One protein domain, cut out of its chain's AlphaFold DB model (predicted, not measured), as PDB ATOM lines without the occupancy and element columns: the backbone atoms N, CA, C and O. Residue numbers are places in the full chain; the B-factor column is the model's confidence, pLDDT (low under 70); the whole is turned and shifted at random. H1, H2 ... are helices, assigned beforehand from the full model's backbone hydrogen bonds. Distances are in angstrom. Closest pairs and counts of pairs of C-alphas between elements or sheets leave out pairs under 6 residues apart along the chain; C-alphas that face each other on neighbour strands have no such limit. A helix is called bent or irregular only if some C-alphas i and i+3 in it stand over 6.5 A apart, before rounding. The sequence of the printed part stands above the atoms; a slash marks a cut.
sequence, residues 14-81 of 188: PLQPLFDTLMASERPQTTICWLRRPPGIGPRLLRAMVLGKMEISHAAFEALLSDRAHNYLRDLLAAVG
ATOM      1  N   PRO A  14     382.864 333.006 380.424       82.62
ATOM      2  CA  PRO A  14     381.863 333.651 379.569       82.62
ATOM      3  C   PRO A  14     381.905 335.188 379.556       82.62
ATOM      4  O   PRO A  14     381.391 335.806 378.630       82.62
ATOM      5  N   LEU A  15     382.478 335.825 380.579       85.62
ATOM      6  CA  LEU A  15     382.579 337.283 380.716       85.62
ATOM      7  C   LEU A  15     383.956 337.828 380.315       85.62
ATOM      8  O   LEU A  15     384.157 339.044 380.369       85.62
ATOM      9  N   GLN A  16     384.884 336.970 379.884       86.38
ATOM     10  CA  GLN A  16     386.211 337.384 379.425       86.38
ATOM     11  C   GLN A  16     386.151 338.460 378.320       86.38
ATOM     12  O   GLN A  16     386.814 339.484 378.483       86.38
ATOM     13  N   PRO A  17     385.286 338.357 377.283       86.94
ATOM     14  CA  PRO A  17     385.209 339.389 376.244       86.94
ATOM     15  C   PRO A  17     384.801 340.769 376.779       86.94
ATOM     16  O   PRO A  17     385.279 341.804 376.309       86.94
ATOM     17  N   LEU A  18     383.936 340.804 377.802       85.44
ATOM     18  CA  LEU A  18     383.563 342.047 378.476       85.44
ATOM     19  C   LEU A  18     384.759 342.636 379.232       85.44
ATOM     20  O   LEU A  18     384.976 343.845 379.174       85.44
ATOM     21  N   PHE A  19     385.521 341.800 379.941       84.19
ATOM     22  CA  PHE A  19     386.723 342.236 380.647       84.19
ATOM     23  C   PHE A  19     387.760 342.812 379.677       84.19
ATOM     24  O   PHE A  19     388.206 343.943 379.873       84.19
ATOM     25  N   ASP A  20     388.071 342.090 378.603       85.06
ATOM     26  CA  ASP A  20     389.053 342.509 377.600       85.06
ATOM     27  C   ASP A  20     388.641 343.830 376.940       85.06
ATOM     28  O   ASP A  20     389.445 344.755 376.827       85.06
ATOM     29  N   THR A  21     387.356 343.972 376.590       83.88
ATOM     30  CA  THR A  21     386.820 345.212 376.009       83.88
ATOM     31  C   THR A  21     386.933 346.391 376.974       83.88
ATOM     32  O   THR A  21     387.267 347.505 376.566       83.88
ATOM     33  N   LEU A  22     386.658 346.175 378.264       81.62
ATOM     34  CA  LEU A  22     386.830 347.214 379.275       81.62
ATOM     35  C   LEU A  22     388.306 347.597 379.418       81.62
ATOM     36  O   LEU A  22     388.603 348.783 379.499       81.62
ATOM     37  N   MET A  23     389.226 346.633 379.394       82.31
ATOM     38  CA  MET A  23     390.663 346.903 379.498       82.31
ATOM     39  C   MET A  23     391.235 347.614 378.266       82.31
ATOM     40  O   MET A  23     392.144 348.427 378.409       82.31
ATOM     41  N   ALA A  24     390.694 347.345 377.077       82.19
ATOM     42  CA  ALA A  24     391.123 347.958 375.819       82.19
ATOM     43  C   ALA A  24     390.460 349.320 375.527       82.19
ATOM     44  O   ALA A  24     390.883 350.032 374.618       82.19
ATOM     45  N   SER A  25     389.405 349.691 376.258       77.44
ATOM     46  CA  SER A  25     388.690 350.951 376.042       77.44
ATOM     47  C   SER A  25     389.535 352.160 376.456       77.44
ATOM     48  O   SER A  25     390.140 352.163 377.522       77.44
ATOM     49  N   GLU A  26     389.492 353.251 375.688       70.06
ATOM     50  CA  GLU A  26     390.125 354.523 376.083       70.06
ATOM     51  C   GLU A  26     389.448 355.175 377.304       70.06
ATOM     52  O   GLU A  26     390.027 356.029 377.979       70.06
ATOM     53  N   ARG A  27     388.190 354.810 377.596       71.00
ATOM     54  CA  ARG A  27     387.391 355.394 378.686       71.00
ATOM     55  C   ARG A  27     386.597 354.326 379.453       71.00
ATOM     56  O   ARG A  27     385.379 354.433 379.552       71.00
ATOM     57  N   PRO A  28     387.247 353.348 380.104       68.31
ATOM     58  CA  PRO A  28     386.553 352.296 380.860       68.31
ATOM     59  C   PRO A  28     385.707 352.863 382.003       68.31
ATOM     60  O   PRO A  28     384.647 352.339 382.346       68.31
ATOM     61  N   GLN A  29     386.160 353.995 382.546       69.56
ATOM     62  CA  GLN A  29     385.501 354.765 383.593       69.56
ATOM     63  C   GLN A  29     384.033 355.057 383.252       69.56
ATOM     64  O   GLN A  29     383.187 355.017 384.138       69.56
ATOM     65  N   THR A  30     383.709 355.362 381.988       72.00
ATOM     66  CA  THR A  30     382.351 355.765 381.593       72.00
ATOM     67  C   THR A  30     381.407 354.569 381.568       72.00
ATOM     68  O   THR A  30     380.315 354.653 382.134       72.00
ATOM     69  N   THR A  31     381.847 353.439 381.011       70.75
ATOM     70  CA  THR A  31     381.099 352.174 381.010       70.75
ATOM     71  C   THR A  31     380.891 351.658 382.435       70.75
ATOM     72  O   THR A  31     379.775 351.301 382.813       70.75
ATOM     73  N   ILE A  32     381.930 351.703 383.278       73.38
ATOM     74  CA  ILE A  32     381.856 351.292 384.691       73.38
ATOM     75  C   ILE A  32     380.965 352.242 385.502       73.38
ATOM     76  O   ILE A  32     380.145 351.794 386.305       73.38
ATOM     77  N   CYS A  33     381.096 353.555 385.301       73.94
ATOM     78  CA  CYS A  33     380.260 354.550 385.968       73.94
ATOM     79  C   CYS A  33     378.788 354.342 385.607       73.94
ATOM     80  O   CYS A  33     377.937 354.337 386.494       73.94
ATOM     81  N   TRP A  34     378.490 354.085 384.329       73.88
ATOM     82  CA  TRP A  34     377.139 353.764 383.885       73.88
ATOM     83  C   TRP A  34     376.601 352.487 384.543       73.88
ATOM     84  O   TRP A  34     375.496 352.522 385.080       73.88
ATOM     85  N   LEU A  35     377.388 351.403 384.585       72.69
ATOM     86  CA  LEU A  35     376.989 350.142 385.232       72.69
ATOM     87  C   LEU A  35     376.560 350.372 386.689       72.69
ATOM     88  O   LEU A  35     375.618 349.749 387.178       72.69
ATOM     89  N   ARG A  36     377.238 351.293 387.378       71.56
ATOM     90  CA  ARG A  36     377.007 351.617 388.790       71.56
ATOM     91  C   ARG A  36     375.942 352.698 389.012       71.56
ATOM     92  O   ARG A  36     375.620 352.961 390.169       71.56
ATOM     93  N   ARG A  37     375.380 353.316 387.960       73.25
ATOM     94  CA  ARG A  37     374.332 354.340 388.118       73.25
ATOM     95  C   ARG A  37     373.079 353.738 388.758       73.25
ATOM     96  O   ARG A  37     372.705 352.624 388.389       73.25
ATOM     97  N   PRO A  38     372.400 354.464 389.668       59.44
ATOM     98  CA  PRO A  38     371.174 353.993 390.306       59.44
ATOM     99  C   PRO A  38     370.142 353.519 389.271       59.44
ATOM    100  O   PRO A  38     369.951 354.200 388.260       59.44
ATOM    101  N   PRO A  39     369.481 352.367 389.490       65.44
ATOM    102  CA  PRO A  39     369.487 351.545 390.712       65.44
ATOM    103  C   PRO A  39     370.708 350.616 390.917       65.44
ATOM    104  O   PRO A  39     370.715 349.828 391.856       65.44
ATOM    105  N   GLY A  40     371.752 350.679 390.083       73.19
ATOM    106  CA  GLY A  40     373.002 349.927 390.285       73.19
ATOM    107  C   GLY A  40     372.885 348.430 389.975       73.19
ATOM    108  O   GLY A  40     373.593 347.606 390.553       73.19
ATOM    109  N   ILE A  41     371.969 348.067 389.074       82.00
ATOM    110  CA  ILE A  41     371.611 346.674 388.768       82.00
ATOM    111  C   ILE A  41     372.714 345.942 387.993       82.00
ATOM    112  O   ILE A  41     372.893 344.744 388.203       82.00
ATOM    113  N   GLY A  42     373.483 346.640 387.151       83.75
ATOM    114  CA  GLY A  42     374.526 346.036 386.314       83.75
ATOM    115  C   GLY A  42     375.516 345.167 387.106       83.75
ATOM    116  O   GLY A  42     375.607 343.969 386.846       83.75
ATOM    117  N   PRO A  43     376.190 345.717 388.135       84.19
ATOM    118  CA  PRO A  43     377.078 344.970 389.018       84.19
ATOM    119  C   PRO A  43     376.419 343.763 389.689       84.19
ATOM    120  O   PRO A  43     377.049 342.720 389.848       84.19
ATOM    121  N   ARG A  44     375.146 343.891 390.082       86.88
ATOM    122  CA  ARG A  44     374.401 342.806 390.728       86.88
ATOM    123  C   ARG A  44     374.153 341.649 389.760       86.88
ATOM    124  O   ARG A  44     374.350 340.503 390.151       86.88
ATOM    125  N   LEU A  45     373.750 341.945 388.524       89.06
ATOM    126  CA  LEU A  45     373.517 340.931 387.491       89.06
ATOM    127  C   LEU A  45     374.822 340.275 387.041       89.06
ATOM    128  O   LEU A  45     374.885 339.054 386.994       89.06
ATOM    129  N   LEU A  46     375.886 341.057 386.822       88.81
ATOM    130  CA  LEU A  46     377.212 340.517 386.503       88.81
ATOM    131  C   LEU A  46     377.701 339.562 387.598       88.81
ATOM    132  O   LEU A  46     378.147 338.459 387.303       88.81
ATOM    133  N   ARG A  47     377.529 339.928 388.875       87.19
ATOM    134  CA  ARG A  47     377.862 339.036 389.991       87.19
ATOM    135  C   ARG A  47     376.986 337.782 390.022       87.19
ATOM    136  O   ARG A  47     377.485 336.714 390.354       87.19
ATOM    137  N   ALA A  48     375.695 337.888 389.708       89.31
ATOM    138  CA  ALA A  48     374.813 336.725 389.629       89.31
ATOM    139  C   ALA A  48     375.236 335.763 388.507       89.31
ATOM    140  O   ALA A  48     375.215 334.557 388.729       89.31
ATOM    141  N   MET A  49     375.675 336.287 387.359       91.62
ATOM    142  CA  MET A  49     376.216 335.495 386.248       91.62
ATOM    143  C   MET A  49     377.520 334.791 386.631       91.62
ATOM    144  O   MET A  49     377.637 333.589 386.429       91.62
ATOM    145  N   VAL A  50     378.464 335.512 387.254       87.75
ATOM    146  CA  VAL A  50     379.725 334.936 387.761       87.75
ATOM    147  C   VAL A  50     379.453 333.785 388.732       87.75
ATOM    148  O   VAL A  50     380.071 332.736 388.635       87.75
ATOM    149  N   LEU A  51     378.488 333.958 389.640       86.88
ATOM    150  CA  LEU A  51     378.112 332.942 390.627       86.88
ATOM    151  C   LEU A  51     377.246 331.802 390.060       86.88
ATOM    152  O   LEU A  51     376.743 330.995 390.840       86.88
ATOM    153  N   GLY A  52     376.966 331.783 388.752       86.56
ATOM    154  CA  GLY A  52     376.063 330.808 388.129       86.56
ATOM    155  C   GLY A  52     374.600 330.910 388.584       86.56
ATOM    156  O   GLY A  52     373.802 330.016 388.322       86.56
ATOM    157  N   LYS A  53     374.217 331.994 389.269       88.69
ATOM    158  CA  LYS A  53     372.844 332.245 389.749       88.69
ATOM    159  C   LYS A  53     371.928 332.811 388.665       88.69
ATOM    160  O   LYS A  53     370.718 332.868 388.860       88.69
ATOM    161  N   MET A  54     372.503 333.284 387.564       90.25
ATOM    162  CA  MET A  54     371.790 333.769 386.392       90.25
ATOM    163  C   MET A  54     372.473 333.219 385.146       90.25
ATOM    164  O   MET A  54     373.680 333.380 384.980       90.25
ATOM    165  N   GLU A  55     371.692 332.605 384.265       91.00
ATOM    166  CA  GLU A  55     372.177 332.173 382.959       91.00
ATOM    167  C   GLU A  55     372.523 333.389 382.081       91.00
ATOM    168  O   GLU A  55     371.817 334.401 382.072       91.00
ATOM    169  N   ILE A  56     373.607 333.288 381.313       91.94
ATOM    170  CA  ILE A  56     374.003 334.303 380.333       91.94
ATOM    171  C   ILE A  56     373.264 334.001 379.026       91.94
ATOM    172  O   ILE A  56     373.802 333.408 378.096       91.94
ATOM    173  N   SER A  57     371.984 334.366 378.980       90.88
ATOM    174  CA  SER A  57     371.122 334.126 377.823       90.88
ATOM    175  C   SER A  57     370.145 335.278 377.599       90.88
ATOM    176  O   SER A  57     369.763 335.998 378.522       90.88
ATOM    177  N   HIS A  58     369.697 335.459 376.356       88.56
ATOM    178  CA  HIS A  58     368.635 336.421 376.050       88.56
ATOM    179  C   HIS A  58     367.335 336.121 376.803       88.56
ATOM    180  O   HIS A  58     366.673 337.056 377.247       88.56
ATOM    181  N   ALA A  59     367.014 334.839 376.999       85.75
ATOM    182  CA  ALA A  59     365.846 334.402 377.755       85.75
ATOM    183  C   ALA A  59     365.920 334.843 379.225       85.75
ATOM    184  O   ALA A  59     364.938 335.355 379.761       85.75
ATOM    185  N   ALA A  60     367.096 334.742 379.856       89.94
ATOM    186  CA  ALA A  60     367.293 335.230 381.217       89.94
ATOM    187  C   ALA A  60     367.034 336.741 381.328       89.94
ATOM    188  O   ALA A  60     366.435 337.186 382.301       89.94
ATOM    189  N   PHE A  61     367.415 337.531 380.319       88.81
ATOM    190  CA  PHE A  61     367.084 338.960 380.272       88.81
ATOM    191  C   PHE A  61     365.601 339.243 380.000       88.81
ATOM    192  O   PHE A  61     365.092 340.254 380.474       88.81
ATOM    193  N   GLU A  62     364.908 338.389 379.247       82.75
ATOM    194  CA  GLU A  62     363.467 338.524 378.967       82.75
ATOM    195  C   GLU A  62     362.599 338.220 380.191       82.75
ATOM    196  O   GLU A  62     361.516 338.784 380.321       82.75
ATOM    197  N   ALA A  63     363.092 337.385 381.109       84.62
ATOM    198  CA  ALA A  63     362.452 337.127 382.396       84.62
ATOM    199  C   ALA A  63     362.633 338.275 383.413       84.62
ATOM    200  O   ALA A  63     361.947 338.309 384.436       84.62
ATOM    201  N   LEU A  64     363.557 339.208 383.158       83.81
ATOM    202  CA  LEU A  64     363.780 340.382 384.002       83.81
ATOM    203  C   LEU A  64     362.845 341.531 383.606       83.81
ATOM    204  O   LEU A  64     362.267 341.566 382.520       83.81
ATOM    205  N   LEU A  65     362.718 342.521 384.492       71.81
ATOM    206  CA  LEU A  65     362.003 343.752 384.166       71.81
ATOM    207  C   LEU A  65     362.646 344.416 382.943       71.81
ATOM    208  O   LEU A  65     363.845 344.693 382.926       71.81
ATOM    209  N   SER A  66     361.835 344.725 381.932       69.31
ATOM    210  CA  SER A  66     362.289 345.368 380.694       69.31
ATOM    211  C   SER A  66     362.509 346.881 380.875       69.31
ATOM    212  O   SER A  66     361.942 347.700 380.147       69.31
ATOM    213  N   ASP A  67     363.338 347.268 381.847       78.94
ATOM    214  CA  ASP A  67     363.733 348.658 382.088       78.94
ATOM    215  C   ASP A  67     365.014 349.053 381.326       78.94
ATOM    216  O   ASP A  67     365.663 348.250 380.646       78.94
ATOM    217  N   ARG A  68     365.382 350.337 381.399       76.94
ATOM    218  CA  ARG A  68     366.548 350.881 380.687       76.94
ATOM    219  C   ARG A  68     367.870 350.241 381.125       76.94
ATOM    220  O   ARG A  68     368.765 350.109 380.295       76.94
ATOM    221  N   ALA A  69     368.008 349.880 382.399       81.31
ATOM    222  CA  ALA A  69     369.254 349.349 382.942       81.31
ATOM    223  C   ALA A  69     369.496 347.910 382.467       81.31
ATOM    224  O   ALA A  69     370.594 347.596 382.011       81.31
ATOM    225  N   HIS A  70     368.463 347.064 382.503       86.12
ATOM    226  CA  HIS A  70     368.541 345.685 382.014       86.12
ATOM    227  C   HIS A  70     368.805 345.630 380.508       86.12
ATOM    228  O   HIS A  70     369.692 344.902 380.063       86.12
ATOM    229  N   ASN A  71     368.080 346.446 379.734       84.62
ATOM    230  CA  ASN A  71     368.240 346.502 378.282       84.62
ATOM    231  C   ASN A  71     369.650 346.934 377.878       84.62
ATOM    232  O   ASN A  71     370.255 346.302 377.025       84.62
ATOM    233  N   TYR A  72     370.206 347.955 378.529       84.81
ATOM    234  CA  TYR A  72     371.559 348.395 378.196       84.81
ATOM    235  C   TYR A  72     372.614 347.348 378.564       84.81
ATOM    236  O   TYR A  72     373.552 347.153 377.798       84.81
ATOM    237  N   LEU A  73     372.490 346.653 379.706       88.19
ATOM    238  CA  LEU A  73     373.424 345.565 380.020       88.19
ATOM    239  C   LEU A  73     373.344 344.460 378.956       88.19
ATOM    240  O   LEU A  73     374.379 343.993 378.498       88.19
ATOM    241  N   ARG A  74     372.134 344.080 378.528       90.38
ATOM    242  CA  ARG A  74     371.933 343.114 377.437       90.38
ATOM    243  C   ARG A  74     372.579 343.587 376.134       90.38
ATOM    244  O   ARG A  74     373.274 342.804 375.497       90.38
ATOM    245  N   ASP A  75     372.374 344.853 375.766       87.44
ATOM    246  CA  ASP A  75     372.958 345.474 374.570       87.44
ATOM    247  C   ASP A  75     374.489 345.460 374.630       87.44
ATOM    248  O   ASP A  75     375.137 345.084 373.659       87.44
ATOM    249  N   LEU A  76     375.071 345.797 375.784       88.00
ATOM    250  CA  LEU A  76     376.516 345.761 376.004       88.00
ATOM    251  C   LEU A  76     377.070 344.339 375.872       88.00
ATOM    252  O   LEU A  76     378.064 344.136 375.183       88.00
ATOM    253  N   LEU A  77     376.432 343.355 376.510       91.06
ATOM    254  CA  LEU A  77     376.870 341.959 376.438       91.06
ATOM    255  C   LEU A  77     376.768 341.398 375.015       91.06
ATOM    256  O   LEU A  77     377.634 340.629 374.612       91.06
ATOM    257  N   ALA A  78     375.757 341.792 374.240       91.00
ATOM    258  CA  ALA A  78     375.673 341.429 372.827       91.00
ATOM    259  C   ALA A  78     376.756 342.135 371.992       91.00
ATOM    260  O   ALA A  78     377.413 341.503 371.172       91.00
ATOM    261  N   ALA A  79     376.995 343.429 372.236       86.31
ATOM    262  CA  ALA A  79     377.997 344.215 371.515       86.31
ATOM    263  C   ALA A  79     379.432 343.713 371.735       86.31
ATOM    264  O   ALA A  79     380.245 343.777 370.818       86.31
ATOM    265  N   VAL A  80     379.740 343.198 372.930       88.69
ATOM    266  CA  VAL A  80     381.056 342.615 373.256       88.69
ATOM    267  C   VAL A  80     381.137 341.106 372.983       88.69
ATOM    268  O   VAL A  80     382.132 340.478 373.324       88.69
ATOM    269  N   GLY A  81     380.096 340.510 372.387       87.00
ATOM    270  CA  GLY A  81     380.082 339.104 371.967       87.00
ATOM    271  C   GLY A  81     379.864 338.074 373.082       87.00
ATOM    272  O   GLY A  81     380.014 336.880 372.842       87.00
TER     273      GLY A  81
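What this domain is: This is residues 14 to 81 of the 188 residues of an uncharacterized protein of Brevibacterium sp. Mu109 (UniProt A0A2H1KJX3). Three helices, H1, H2 and H3, make a loose triangle that meets only near the helices' ends, and H5, the longest helix by residues with 12, lies over one face of it, its centre the nearest of the five to the mean of the C-alphas. Short H4 packs on residues 70 to 74 of H5, while the tip where H1 turns into H2, residues 23 to 29, sticks out at one end, and residues 63 to 68 stick out at the other. The printed part has 68 residues with five named helices, H1 to H5 in order along the chain, and no named strand; the class is all helix. The whole is compact and rounded, with a radius of gyration of the C-alphas of 11.6 A and spans of 33 by 25 by 20 A.

How they stand to each other: H5, residues 68 to 79, touches H3, residues 41 to 50, with residues 69 to 73 alone; the closest C-alphas, those of Gly 42 and Leu 73, are 6.4 A apart. The two run the same way at a steep tilt of 47 degrees. H4, residues 58 to 62, touches H5, with the C-alphas of Phe 61 and Arg 74 closest at 7.0 A. H2, residues 28 to 35, and H3 only just touch, with 3 pairs of C-alphas within 8 A, and only at the corner by their link; the C-alphas of Leu 35 and Gly 42 are closest at 4.9 A, and the helices are about perpendicular at 80 degrees. H1, residues 14 to 24, is close to but not clearly touching H2, with the C-alphas of Leu 22 and Pro 28 closest at 5.3 A; they run opposite ways at a steep tilt of 47 degrees. H1 and H5 are close but not clearly touching, about perpendicular at 87 degrees, with the C-alphas of Leu 18 and Leu 77 closest at 7.0 A. H4 is apart from H1, H2 and H3. Every O i to N i+4 pair is within hydrogen-bond range in H2, H3, H4 and H5; in H1 it is 6 of 7.

Where its parts are: H5 is 16.1 A long and ends at C-alpha 79, (377.997, 344.215, 371.515). H3 is 14.3 A long, from C-alpha 41 at (371.611, 346.674, 388.768). H1, 17.4 A long, begins at C-alpha 14, (381.863, 333.651, 379.569), and is irregular: C-alphas 14 and 17 are 7.4 A apart. H2 measures 10.7 A and H4 6.3 A.

The domain as a whole: The C-alphas of Glu 26 and Ala 63 are the two farthest apart, at 33.3 A. The printed part has no cut. The links H1 to H2, H2 to H3 and H4 to H5 are tight, and H3 to H4 is short. The mean pLDDT of the printed part is 82.3; residues 28 to 29, 38 to 39 and 66 are under 70.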